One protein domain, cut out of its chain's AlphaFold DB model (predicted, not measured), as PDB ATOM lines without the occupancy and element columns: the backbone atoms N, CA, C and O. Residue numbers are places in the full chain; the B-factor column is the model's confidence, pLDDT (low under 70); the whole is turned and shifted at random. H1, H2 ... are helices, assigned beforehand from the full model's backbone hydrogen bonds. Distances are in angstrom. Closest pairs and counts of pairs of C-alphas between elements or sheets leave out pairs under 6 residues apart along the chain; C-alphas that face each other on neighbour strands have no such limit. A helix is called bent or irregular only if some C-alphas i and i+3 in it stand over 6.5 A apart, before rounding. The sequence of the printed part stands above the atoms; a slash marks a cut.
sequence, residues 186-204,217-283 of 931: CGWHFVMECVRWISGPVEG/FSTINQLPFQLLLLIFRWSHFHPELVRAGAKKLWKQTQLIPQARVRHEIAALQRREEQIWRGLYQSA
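What this domain is: This is residues 186 to 204 and 217 to 283 of the 931 residues of an uncharacterized protein of Phytophthora parasitica P10297 (UniProt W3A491). The longest helix, H4, and the kinked H3 fold into a hairpin, and H2 packs on H3 to complete a loose triangle of three helices. H1 meets H2 at a steep angle, with its first residue, Gly 187, close to Trp 234, the last of H2, and it stays apart from H4. The printed part has 86 residues, with four named helices in the order H1, H2, H3, H4 and no named strand; the class is all helix. The whole is compact, with a radius of gyration of the C-alphas of 13.5 A, and spans 47 by 31 by 25 A, only just elongated.

Where its parts are: H4, residues 259 to 278, is 31.5 A long and runs from C-alpha 259 at (-5.897, 6.403, -15.185) to C-alpha 278 at (-24.592, 30.742, -8.244). H3, residues 239 to 255, measures 23.2 A and has a kink of 64 degrees near residue 246. Both are irregular: C-alphas 244 and 247 of H3 are 8.0 A apart, and C-alphas 275 and 278 of H4 are 7.2 A apart. H2, residues 225 to 234, measures 14.4 A. H1, residues 187 to 198, measures 17.1 A and begins at C-alpha 187 (-10.486, 31.665, -26.308).

How they stand to each other: H4 and H3 form a helical hairpin and touch at a shallow tilt of 8 degrees, opposite ways; their closest C-alphas, of Arg 262 and Thr 253, are 6.1 A apart. H2 and H3, also a hairpin, touch with C-alphas 225 and 252 closest, 6.9 A apart, at 37 degrees, only just a steep tilt. H2 and H4 are near each other. H1 touches H2, with the C-alphas of Gly 187 and Trp 234 closest, 5.6 A apart, at a steep tilt of 67 degrees, only just short of about perpendicular. H1 and H4 are apart. In H1 and H2 every O i to N i+4 pair is within hydrogen-bond range; in H3 10 of 13 are, in H4 11 of 16.

The domain as a whole: The C-alphas farthest apart, of Gly 204 and Ala 259, are 47.0 A apart. Residues 205 to 216 are not printed, and C-alphas 204 and 217 stand 20.8 A apart across this cut. The links H2 to H3 and H3 to H4 are tight. Residues 255 to 260 stand free. The mean pLDDT of the printed part is 83.6; residues 199 to 204 and 281 to 283 are under 70.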
ATOM      1  N   CYS A 186      -7.674  34.667 -27.530       90.69
ATOM      2  CA  CYS A 186      -8.437  34.002 -28.581       90.69
ATOM      3  C   CYS A 186      -9.624  33.181 -28.055       90.69
ATOM      4  O   CYS A 186     -10.602  32.990 -28.778       90.69
ATOM      5  N   GLY A 187      -9.562  32.687 -26.813       90.81
ATOM      6  CA  GLY A 187     -10.486  31.665 -26.308       90.81
ATOM      7  C   GLY A 187     -11.961  32.054 -26.401       90.81
ATOM      8  O   GLY A 187     -12.784  31.256 -26.855       90.81
ATOM      9  N   TRP A 188     -12.284  33.309 -26.071       90.06
ATOM     10  CA  TRP A 188     -13.638  33.850 -26.196       90.06
ATOM     11  C   TRP A 188     -14.172  33.726 -27.629       90.06
ATOM     12  O   TRP A 188     -15.249  33.165 -27.831       90.06
ATOM     13  N   HIS A 189     -13.404  34.149 -28.639       90.06
ATOM     14  CA  HIS A 189     -13.823  34.098 -30.044       90.06
ATOM     15  C   HIS A 189     -14.166  32.672 -30.500       90.06
ATOM     16  O   HIS A 189     -15.215  32.445 -31.110       90.06
ATOM     17  N   PHE A 190     -13.332  31.691 -30.144       91.44
ATOM     18  CA  PHE A 190     -13.566  30.284 -30.484       91.44
ATOM     19  C   PHE A 190     -14.796  29.701 -29.775       91.44
ATOM     20  O   PHE A 190     -15.587  28.977 -30.391       91.44
ATOM     21  N   VAL A 191     -15.000  30.029 -28.495       92.06
ATOM     22  CA  VAL A 191     -16.211  29.629 -27.761       92.06
ATOM     23  C   VAL A 191     -17.451  30.232 -28.422       92.06
ATOM     24  O   VAL A 191     -18.437  29.522 -28.640       92.06
ATOM     25  N   MET A 192     -17.400  31.510 -28.805       88.12
ATOM     26  CA  MET A 192     -18.525  32.190 -29.444       88.12
ATOM     27  C   MET A 192     -18.895  31.585 -30.802       88.12
ATOM     28  O   MET A 192     -20.080  31.512 -31.141       88.12
ATOM     29  N   GLU A 193     -17.924  31.087 -31.562       86.94
ATOM     30  CA  GLU A 193     -18.191  30.320 -32.782       86.94
ATOM     31  C   GLU A 193     -18.854  28.972 -32.492       86.94
ATOM     32  O   GLU A 193     -19.855  28.627 -33.125       86.94
ATOM     33  N   CYS A 194     -18.376  28.244 -31.480       85.50
ATOM     34  CA  CYS A 194     -18.969  26.968 -31.082       85.50
ATOM     35  C   CYS A 194     -20.427  27.119 -30.622       85.50
ATOM     36  O   CYS A 194     -21.278  26.288 -30.946       85.50
ATOM     37  N   VAL A 195     -20.739  28.205 -29.910       86.50
ATOM     38  CA  VAL A 195     -22.106  28.547 -29.490       86.50
ATOM     39  C   VAL A 195     -23.038  28.734 -30.701       86.50
ATOM     40  O   VAL A 195     -24.197  28.303 -30.660       86.50
ATOM     41  N   ARG A 196     -22.539  29.299 -31.813       81.69
ATOM     42  CA  ARG A 196     -23.310  29.413 -33.067       81.69
ATOM     43  C   ARG A 196     -23.637  28.040 -33.659       81.69
ATOM     44  O   ARG A 196     -24.757  27.844 -34.119       81.69
ATOM     45  N   TRP A 197     -22.719  27.071 -33.599       80.56
ATOM     46  CA  TRP A 197     -22.955  25.715 -34.124       80.56
ATOM     47  C   TRP A 197     -24.030  24.937 -33.358       80.56
ATOM     48  O   TRP A 197     -24.747  24.133 -33.947       80.56
ATOM     49  N   ILE A 198     -24.175  25.182 -32.055       73.81
ATOM     50  CA  ILE A 198     -25.195  24.520 -31.221       73.81
ATOM     51  C   ILE A 198     -26.608  25.006 -31.566       73.81
ATOM     52  O   ILE A 198     -27.571  24.252 -31.441       73.81
ATOM     53  N   SER A 199     -26.737  26.249 -32.025       63.75
ATOM     54  CA  SER A 199     -28.031  26.910 -32.230       63.75
ATOM     55  C   SER A 199     -28.685  26.599 -33.584       63.75
ATOM     56  O   SER A 199     -29.822  27.006 -33.813       63.75
ATOM     57  N   GLY A 200     -27.995  25.874 -34.476       58.31
ATOM     58  CA  GLY A 200     -28.388  25.743 -35.883       58.31
ATOM     59  C   GLY A 200     -28.223  27.062 -36.660       58.31
ATOM     60  O   GLY A 200     -27.910  28.098 -36.070       58.31
ATOM     61  N   PRO A 201     -28.377  27.060 -37.997       49.03
ATOM     62  CA  PRO A 201     -28.289  28.290 -38.778       49.03
ATOM     63  C   PRO A 201     -29.400  29.264 -38.358       49.03
ATOM     64  O   PRO A 201     -30.582  28.934 -38.428       49.03
ATOM     65  N   VAL A 202     -29.016  30.467 -37.927       39.72
ATOM     66  CA  VAL A 202     -29.950  31.561 -37.628       39.72
ATOM     67  C   VAL A 202     -30.616  31.992 -38.937       39.72
ATOM     68  O   VAL A 202     -29.933  32.477 -39.845       39.72
ATOM     69  N   GLU A 203     -31.935  31.818 -39.043       33.53
ATOM     70  CA  GLU A 203     -32.735  32.377 -40.138       33.53
ATOM     71  C   GLU A 203     -32.527  33.899 -40.182       33.53
ATOM     72  O   GLU A 203     -32.948  34.625 -39.285       33.53
ATOM     73  N   GLY A 204     -31.820  34.383 -41.208       36.75
ATOM     74  CA  GLY A 204     -31.577  35.814 -41.436       36.75
ATOM     75  C   GLY A 204     -30.114  36.202 -41.646       36.75
ATOM     76  O   GLY A 204     -29.851  37.222 -42.275       36.75
ATOM     77  N   PHE A 217     -16.257  21.197 -39.503       72.38
ATOM     78  CA  PHE A 217     -17.077  21.224 -38.301       72.38
ATOM     79  C   PHE A 217     -18.387  21.989 -38.547       72.38
ATOM     80  O   PHE A 217     -18.391  23.184 -38.826       72.38
ATOM     81  N   SER A 218     -19.517  21.297 -38.416       70.62
ATOM     82  CA  SER A 218     -20.868  21.870 -38.365       70.62
ATOM     83  C   SER A 218     -21.552  21.654 -37.011       70.62
ATOM     84  O   SER A 218     -22.585  22.256 -36.732       70.62
ATOM     85  N   THR A 219     -20.977  20.805 -36.153       79.69
ATOM     86  CA  THR A 219     -21.463  20.502 -34.802       79.69
ATOM     87  C   THR A 219     -20.300  20.333 -33.825       79.69
ATOM     88  O   THR A 219     -19.229  19.843 -34.190       79.69
ATOM     89  N   ILE A 220     -20.535  20.630 -32.542       83.50
ATOM     90  CA  ILE A 220     -19.541  20.462 -31.463       83.50
ATOM     91  C   ILE A 220     -18.986  19.025 -31.368       83.50
ATOM     92  O   ILE A 220     -17.826  18.809 -31.027       83.50
ATOM     93  N   ASN A 221     -19.781  18.017 -31.747       83.75
ATOM     94  CA  ASN A 221     -19.376  16.608 -31.723       83.75
ATOM     95  C   ASN A 221     -18.415  16.218 -32.865       83.75
ATOM     96  O   ASN A 221     -17.854  15.120 -32.837       83.75
ATOM     97  N   GLN A 222     -18.183  17.078 -33.859       86.00
ATOM     98  CA  GLN A 222     -17.199  16.825 -34.920       86.00
ATOM     99  C   GLN A 222     -15.794  17.320 -34.554       86.00
ATOM    100  O   GLN A 222     -14.827  16.751 -35.048       86.00
ATOM    101  N   LEU A 223     -15.662  18.263 -33.615       87.12
ATOM    102  CA  LEU A 223     -14.370  18.845 -33.223       87.12
ATOM    103  C   LEU A 223     -13.386  17.796 -32.694       87.12
ATOM    104  O   LEU A 223     -13.808  16.970 -31.883       87.12
ATOM    105  N   PRO A 224     -12.096  17.809 -33.069       89.75
ATOM    106  CA  PRO A 224     -11.084  16.948 -32.458       89.75
ATOM    107  C   PRO A 224     -11.154  16.999 -30.927       89.75
ATOM    108  O   PRO A 224     -11.495  18.033 -30.358       89.75
ATOM    109  N   PHE A 225     -10.864  15.882 -30.251       90.94
ATOM    110  CA  PHE A 225     -11.054  15.780 -28.798       90.94
ATOM    111  C   PHE A 225     -10.311  16.876 -28.020       90.94
ATOM    112  O   PHE A 225     -10.909  17.500 -27.149       90.94
ATOM    113  N   GLN A 226      -9.061  17.155 -28.395       90.81
ATOM    114  CA  GLN A 226      -8.250  18.193 -27.758       90.81
ATOM    115  C   GLN A 226      -8.850  19.595 -27.939       90.81
ATOM    116  O   GLN A 226      -8.953  20.352 -26.979       90.81
ATOM    117  N   LEU A 227      -9.357  19.916 -29.137       90.44
ATOM    118  CA  LEU A 227     -10.047  21.186 -29.371       90.44
ATOM    119  C   LEU A 227     -11.352  21.275 -28.571       90.44
ATOM    120  O   LEU A 227     -11.639  22.308 -27.980       90.44
ATOM    121  N   LEU A 228     -12.137  20.194 -28.511       92.00
ATOM    122  CA  LEU A 228     -13.353  20.154 -27.694       92.00
ATOM    123  C   LEU A 228     -13.042  20.417 -26.212       92.00
ATOM    124  O   LEU A 228     -13.749  21.188 -25.564       92.00
ATOM    125  N   LEU A 229     -11.984  19.795 -25.687       92.62
ATOM    126  CA  LEU A 229     -11.539  19.997 -24.311       92.62
ATOM    127  C   LEU A 229     -11.081  21.443 -24.074       92.62
ATOM    128  O   LEU A 229     -11.403  22.016 -23.034       92.62
ATOM    129  N   LEU A 230     -10.403  22.057 -25.047       93.25
ATOM    130  CA  LEU A 230      -9.992  23.459 -24.996       93.25
ATOM    131  C   LEU A 230     -11.194  24.421 -24.975       93.25
ATOM    132  O   LEU A 230     -11.242  25.318 -24.139       93.25
ATOM    133  N   ILE A 231     -12.222  24.178 -25.799       93.25
ATOM    134  CA  ILE A 231     -13.486  24.941 -25.773       93.25
ATOM    135  C   ILE A 231     -14.189  24.815 -24.413       93.25
ATOM    136  O   ILE A 231     -14.711  25.801 -23.882       93.25
ATOM    137  N   PHE A 232     -14.204  23.620 -23.816       93.88
ATOM    138  CA  PHE A 232     -14.752  23.440 -22.470       93.88
ATOM    139  C   PHE A 232     -13.933  24.160 -21.408       93.88
ATOM    140  O   PHE A 232     -14.522  24.806 -20.547       93.88
ATOM    141  N   ARG A 233     -12.602  24.145 -21.496       93.25
ATOM    142  CA  ARG A 233     -11.745  24.934 -20.604       93.25
ATOM    143  C   ARG A 233     -12.037  26.428 -20.739       93.25
ATOM    144  O   ARG A 233     -12.345  27.057 -19.738       93.25
ATOM    145  N   TRP A 234     -12.046  27.002 -21.938       93.38
ATOM    146  CA  TRP A 234     -12.329  28.437 -22.119       93.38
ATOM    147  C   TRP A 234     -13.731  28.873 -21.691       93.38
ATOM    148  O   TRP A 234     -13.949  30.040 -21.395       93.38
ATOM    149  N   SER A 235     -14.683  27.945 -21.635       93.81
ATOM    150  CA  SER A 235     -16.036  28.209 -21.143       93.81
ATOM    151  C   SER A 235     -16.262  27.779 -19.693       93.81
ATOM    152  O   SER A 235     -17.408  27.767 -19.245       93.81
ATOM    153  N   HIS A 236     -15.209  27.390 -18.965       93.19
ATOM    154  CA  HIS A 236     -15.290  26.849 -17.603       93.19
ATOM    155  C   HIS A 236     -16.325  25.726 -17.471       93.19
ATOM    156  O   HIS A 236     -17.106  25.686 -16.525       93.19
ATOM    157  N   PHE A 237     -16.379  24.841 -18.469       93.00
ATOM    158  CA  PHE A 237     -17.341  23.744 -18.546       93.00
ATOM    159  C   PHE A 237     -18.793  24.231 -18.405       93.00
ATOM    160  O   PHE A 237     -19.600  23.624 -17.702       93.00
ATOM    161  N   HIS A 238     -19.142  25.327 -19.095       93.50
ATOM    162  CA  HIS A 238     -20.495  25.884 -19.072       93.50
ATOM    163  C   HIS A 238     -21.558  24.780 -19.291       93.50
ATOM    164  O   HIS A 238     -21.478  24.061 -20.300       93.50
ATOM    165  N   PRO A 239     -22.598  24.669 -18.436       90.12
ATOM    166  CA  PRO A 239     -23.516  23.522 -18.428       90.12
ATOM    167  C   PRO A 239     -24.154  23.186 -19.785       90.12
ATOM    168  O   PRO A 239     -24.259  22.021 -20.166       90.12
ATOM    169  N   GLU A 240     -24.560  24.203 -20.550       88.81
ATOM    170  CA  GLU A 240     -25.148  24.013 -21.887       88.81
ATOM    171  C   GLU A 240     -24.144  23.462 -22.919       88.81
ATOM    172  O   GLU A 240     -24.508  22.616 -23.740       88.81
ATOM    173  N   LEU A 241     -22.877  23.893 -22.869       90.31
ATOM    174  CA  LEU A 241     -21.835  23.421 -23.787       90.31
ATOM    175  C   LEU A 241     -21.450  21.979 -23.459       90.31
ATOM    176  O   LEU A 241     -21.392  21.135 -24.358       90.31
ATOM    177  N   VAL A 242     -21.262  21.679 -22.170       90.38
ATOM    178  CA  VAL A 242     -20.986  20.318 -21.694       90.38
ATOM    179  C   VAL A 242     -22.108  19.381 -22.120       90.38
ATOM    180  O   VAL A 242     -21.829  18.335 -22.702       90.38
ATOM    181  N   ARG A 243     -23.379  19.774 -21.951       88.12
ATOM    182  CA  ARG A 243     -24.524  18.970 -22.402       88.12
ATOM    183  C   ARG A 243     -24.470  18.669 -23.904       88.12
ATOM    184  O   ARG A 243     -24.756  17.544 -24.307       88.12
ATOM    185  N   ALA A 244     -24.072  19.640 -24.728       88.19
ATOM    186  CA  ALA A 244     -23.993  19.474 -26.179       88.19
ATOM    187  C   ALA A 244     -22.874  18.507 -26.631       88.19
ATOM    188  O   ALA A 244     -23.045  17.788 -27.623       88.19
ATOM    189  N   GLY A 245     -21.745  18.455 -25.910       88.81
ATOM    190  CA  GLY A 245     -20.596  17.589 -26.230       88.81
ATOM    191  C   GLY A 245     -20.380  16.382 -25.304       88.81
ATOM    192  O   GLY A 245     -19.426  15.625 -25.511       88.81
ATOM    193  N   ALA A 246     -21.256  16.149 -24.318       88.31
ATOM    194  CA  ALA A 246     -21.094  15.138 -23.264       88.31
ATOM    195  C   ALA A 246     -20.787  13.734 -23.806       88.31
ATOM    196  O   ALA A 246     -19.888  13.045 -23.324       88.31
ATOM    197  N   LYS A 247     -21.490  13.319 -24.867       87.88
ATOM    198  CA  LYS A 247     -21.300  12.002 -25.495       87.88
ATOM    199  C   LYS A 247     -19.879  11.814 -26.026       87.88
ATOM    200  O   LYS A 247     -19.331  10.715 -25.920       87.88
ATOM    201  N   LYS A 248     -19.297  12.849 -26.640       90.19
ATOM    202  CA  LYS A 248     -17.940  12.786 -27.190       90.19
ATOM    203  C   LYS A 248     -16.897  12.842 -26.086       90.19
ATOM    204  O   LYS A 248     -16.003  12.000 -26.101       90.19
ATOM    205  N   LEU A 249     -17.060  13.769 -25.138       89.94
ATOM    206  CA  LEU A 249     -16.199  13.893 -23.962       89.94
ATOM    207  C   LEU A 249     -16.089  12.548 -23.241       89.94
ATOM    208  O   LEU A 249     -14.993  12.021 -23.089       89.94
ATOM    209  N   TRP A 250     -17.227  11.930 -22.917       87.50
ATOM    210  CA  TRP A 250     -17.254  10.637 -22.243       87.50
ATOM    211  C   TRP A 250     -16.528   9.546 -23.037       87.50
ATOM    212  O   TRP A 250     -15.629   8.896 -22.508       87.50
ATOM    213  N   LYS A 251     -16.871   9.359 -24.320       89.81
ATOM    214  CA  LYS A 251     -16.267   8.299 -25.148       89.81
ATOM    215  C   LYS A 251     -14.752   8.441 -25.280       89.81
ATOM    216  O   LYS A 251     -14.057   7.437 -25.212       89.81
ATOM    217  N   GLN A 252     -14.260   9.657 -25.501       90.75
ATOM    218  CA  GLN A 252     -12.837   9.907 -25.733       90.75
ATOM    219  C   GLN A 252     -12.025   9.797 -24.440       90.75
ATOM    220  O   GLN A 252     -10.979   9.157 -24.444       90.75
ATOM    221  N   THR A 253     -12.547  10.285 -23.310       88.75
ATOM    222  CA  THR A 253     -11.888  10.118 -22.005       88.75
ATOM    223  C   THR A 253     -11.706   8.641 -21.635       88.75
ATOM    224  O   THR A 253     -10.691   8.280 -21.049       88.75
ATOM    225  N   GLN A 254     -12.632   7.750 -22.018       86.75
ATOM    226  CA  GLN A 254     -12.482   6.303 -21.780       86.75
ATOM    227  C   GLN A 254     -11.368   5.646 -22.613       86.75
ATOM    228  O   GLN A 254     -10.871   4.586 -22.231       86.75
ATOM    229  N   LEU A 255     -10.967   6.254 -23.737       89.06
ATOM    230  CA  LEU A 255      -9.887   5.741 -24.587       89.06
ATOM    231  C   LEU A 255      -8.494   6.082 -24.049       89.06
ATOM    232  O   LEU A 255      -7.527   5.456 -24.474       89.06
ATOM    233  N   ILE A 256      -8.390   7.024 -23.107       86.38
ATOM    234  CA  ILE A 256      -7.120   7.414 -22.490       86.38
ATOM    235  C   ILE A 256      -6.599   6.248 -21.629       86.38
ATOM    236  O   ILE A 256      -7.299   5.830 -20.692       86.38
ATOM    237  N   PRO A 257      -5.399   5.705 -21.919       82.38
ATOM    238  CA  PRO A 257      -4.826   4.592 -21.163       82.38
ATOM    239  C   PRO A 257      -4.527   4.945 -19.702       82.38
ATOM    240  O   PRO A 257      -4.824   4.157 -18.803       82.38
ATOM    241  N   GLN A 258      -3.973   6.137 -19.467       83.88
ATOM    242  CA  GLN A 258      -3.511   6.597 -18.163       83.88
ATOM    243  C   GLN A 258      -4.700   6.916 -17.253       83.88
ATOM    244  O   GLN A 258      -5.494   7.824 -17.512       83.88
ATOM    245  N   ALA A 259      -4.826   6.177 -16.148       80.56
ATOM    246  CA  ALA A 259      -5.897   6.403 -15.185       80.56
ATOM    247  C   ALA A 259      -5.802   7.801 -14.560       80.56
ATOM    248  O   ALA A 259      -6.832   8.458 -14.429       80.56
ATOM    249  N   ARG A 260      -4.593   8.264 -14.224       84.81
ATOM    250  CA  ARG A 260      -4.330   9.599 -13.670       84.81
ATOM    251  C   ARG A 260      -4.932  10.702 -14.543       84.81
ATOM    252  O   ARG A 260      -5.788  11.437 -14.066       84.81
ATOM    253  N   VAL A 261      -4.610  10.719 -15.838       86.19
ATOM    254  CA  VAL A 261      -5.124  11.714 -16.802       86.19
ATOM    255  C   VAL A 261      -6.659  11.720 -16.853       86.19
ATOM    256  O   VAL A 261      -7.282  12.781 -16.874       86.19
ATOM    257  N   ARG A 262      -7.314  10.551 -16.797       87.31
ATOM    258  CA  ARG A 262      -8.789  10.492 -16.722       87.31
ATOM    259  C   ARG A 262      -9.338  11.135 -15.445       87.31
ATOM    260  O   ARG A 262     -10.351  11.832 -15.507       87.31
ATOM    261  N   HIS A 263      -8.691  10.903 -14.301       84.50
ATOM    262  CA  HIS A 263      -9.081  11.525 -13.033       84.50
ATOM    263  C   HIS A 263      -8.824  13.033 -13.042       84.50
ATOM    264  O   HIS A 263      -9.663  13.771 -12.532       84.50
ATOM    265  N   GLU A 264      -7.731  13.492 -13.653       85.69
ATOM    266  CA  GLU A 264      -7.413  14.914 -13.824       85.69
ATOM    267  C   GLU A 264      -8.486  15.631 -14.646       85.69
ATOM    268  O   GLU A 264      -9.009  16.645 -14.191       85.69
ATOM    269  N   ILE A 265      -8.907  15.076 -15.791       89.25
ATOM    270  CA  ILE A 265     -10.002  15.649 -16.595       89.25
ATOM    271  C   ILE A 265     -11.299  15.713 -15.778       89.25
ATOM    272  O   ILE A 265     -11.985  16.735 -15.771       89.25
ATOM    273  N   ALA A 266     -11.642  14.637 -15.064       87.12
ATOM    274  CA  ALA A 266     -12.854  14.596 -14.249       87.12
ATOM    275  C   ALA A 266     -12.791  15.561 -13.051       87.12
ATOM    276  O   ALA A 266     -13.812  16.111 -12.639       87.12
ATOM    277  N   ALA A 267     -11.612  15.752 -12.455       86.50
ATOM    278  CA  ALA A 267     -11.385  16.724 -11.390       86.50
ATOM    279  C   ALA A 267     -11.462  18.158 -11.915       86.50
ATOM    280  O   ALA A 267     -12.090  18.994 -11.268       86.50
ATOM    281  N   LEU A 268     -10.892  18.419 -13.093       88.75
ATOM    282  CA  LEU A 268     -10.969  19.700 -13.783       88.75
ATOM    283  C   LEU A 268     -12.422  20.069 -14.087       88.75
ATOM    284  O   LEU A 268     -12.872  21.123 -13.656       88.75
ATOM    285  N   GLN A 269     -13.182  19.177 -14.729       89.25
ATOM    286  CA  GLN A 269     -14.601  19.409 -15.015       89.25
ATOM    287  C   GLN A 269     -15.383  19.742 -13.736       89.25
ATOM    288  O   GLN A 269     -16.055  20.767 -13.671       89.25
ATOM    289  N   ARG A 270     -15.249  18.915 -12.688       86.00
ATOM    290  CA  ARG A 270     -15.948  19.131 -11.410       86.00
ATOM    291  C   ARG A 270     -15.593  20.458 -10.756       86.00
ATOM    292  O   ARG A 270     -16.461  21.035 -10.105       86.00
ATOM    293  N   ARG A 271     -14.328  20.876 -10.866       87.00
ATOM    294  CA  ARG A 271     -13.807  22.123 -10.303       87.00
ATOM    295  C   ARG A 271     -14.387  23.327 -11.042       87.00
ATOM    296  O   ARG A 271     -14.960  24.193 -10.396       87.00
ATOM    297  N   GLU A 272     -14.312  23.337 -12.368       88.94
ATOM    298  CA  GLU A 272     -14.770  24.460 -13.194       88.94
ATOM    299  C   GLU A 272     -16.306  24.603 -13.184       88.94
ATOM    300  O   GLU A 272     -16.832  25.711 -13.106       88.94
ATOM    301  N   GLU A 273     -17.056  23.494 -13.133       86.50
ATOM    302  CA  GLU A 273     -18.522  23.528 -13.014       86.50
ATOM    303  C   GLU A 273     -19.012  24.212 -11.716       86.50
ATOM    304  O   GLU A 273     -20.150  24.691 -11.665       86.50
ATOM    305  N   GLN A 274     -18.179  24.303 -10.665       86.06
ATOM    306  CA  GLN A 274     -18.545  24.984  -9.414       86.06
ATOM    307  C   GLN A 274     -18.815  26.476  -9.606       86.06
ATOM    308  O   GLN A 274     -19.680  27.020  -8.913       86.06
ATOM    309  N   ILE A 275     -18.120  27.119 -10.550       89.81
ATOM    310  CA  ILE A 275     -18.230  28.560 -10.824       89.81
ATOM    311  C   ILE A 275     -19.684  28.927 -11.162       89.81
ATOM    312  O   ILE A 275     -20.206  29.961 -10.741       89.81
ATOM    313  N   TRP A 276     -20.385  28.026 -11.849       90.81
ATOM    314  CA  TRP A 276     -21.742  28.241 -12.345       90.81
ATOM    315  C   TRP A 276     -22.844  28.009 -11.297       90.81
ATOM    316  O   TRP A 276     -24.000  28.361 -11.548       90.81
ATOM    317  N   ARG A 277     -22.529  27.478 -10.103       85.62
ATOM    318  CA  ARG A 277     -23.530  27.130  -9.065       85.62
ATOM    319  C   ARG A 277     -24.375  28.309  -8.577       85.62
ATOM    320  O   ARG A 277     -25.506  28.112  -8.141       85.62
ATOM    321  N   GLY A 278     -23.846  29.534  -8.627       82.31
ATOM    322  CA  GLY A 278     -24.592  30.742  -8.244       82.31
ATOM    323  C   GLY A 278     -25.690  31.147  -9.244       82.31
ATOM    324  O   GLY A 278     -26.611  31.897  -8.889       82.31
ATOM    325  N   LEU A 279     -25.593  30.667 -10.488       86.62
ATOM    326  CA  LEU A 279     -26.503  30.975 -11.598       86.62
ATOM    327  C   LEU A 279     -27.414  29.794 -11.949       86.62
ATOM    328  O   LEU A 279     -28.588  29.996 -12.263       86.62
ATOM    329  N   TYR A 280     -26.894  28.574 -11.842       83.88
ATOM    330  CA  TYR A 280     -27.611  27.336 -12.103       83.88
ATOM    331  C   TYR A 280     -27.794  26.583 -10.784       83.88
ATOM    332  O   TYR A 280     -26.817  26.174 -10.157       83.88
ATOM    333  N   GLN A 281     -29.045  26.390 -10.348       65.31
ATOM    334  CA  GLN A 281     -29.332  25.456  -9.256       65.31
ATOM    335  C   GLN A 281     -28.807  24.084  -9.669       65.31
ATOM    336  O   GLN A 281     -29.038  23.691 -10.813       65.31
ATOM    337  N   SER A 282     -28.076  23.411  -8.768       51.84
ATOM    338  CA  SER A 282     -27.468  22.101  -9.023       51.84
ATOM    339  C   SER A 282     -28.459  21.244  -9.793       51.84
ATOM    340  O   SER A 282     -29.481  20.841  -9.236       51.84
ATOM    341  N   ALA A 283     -28.165  20.979 -11.068       43.56
ATOM    342  CA  ALA A 283     -28.805  19.872 -11.747       43.56
ATOM    343  C   ALA A 283     -28.621  18.657 -10.831       43.56
ATOM    344  O   ALA A 283     -27.564  18.521 -10.195       43.56
TER     345      ALA A 283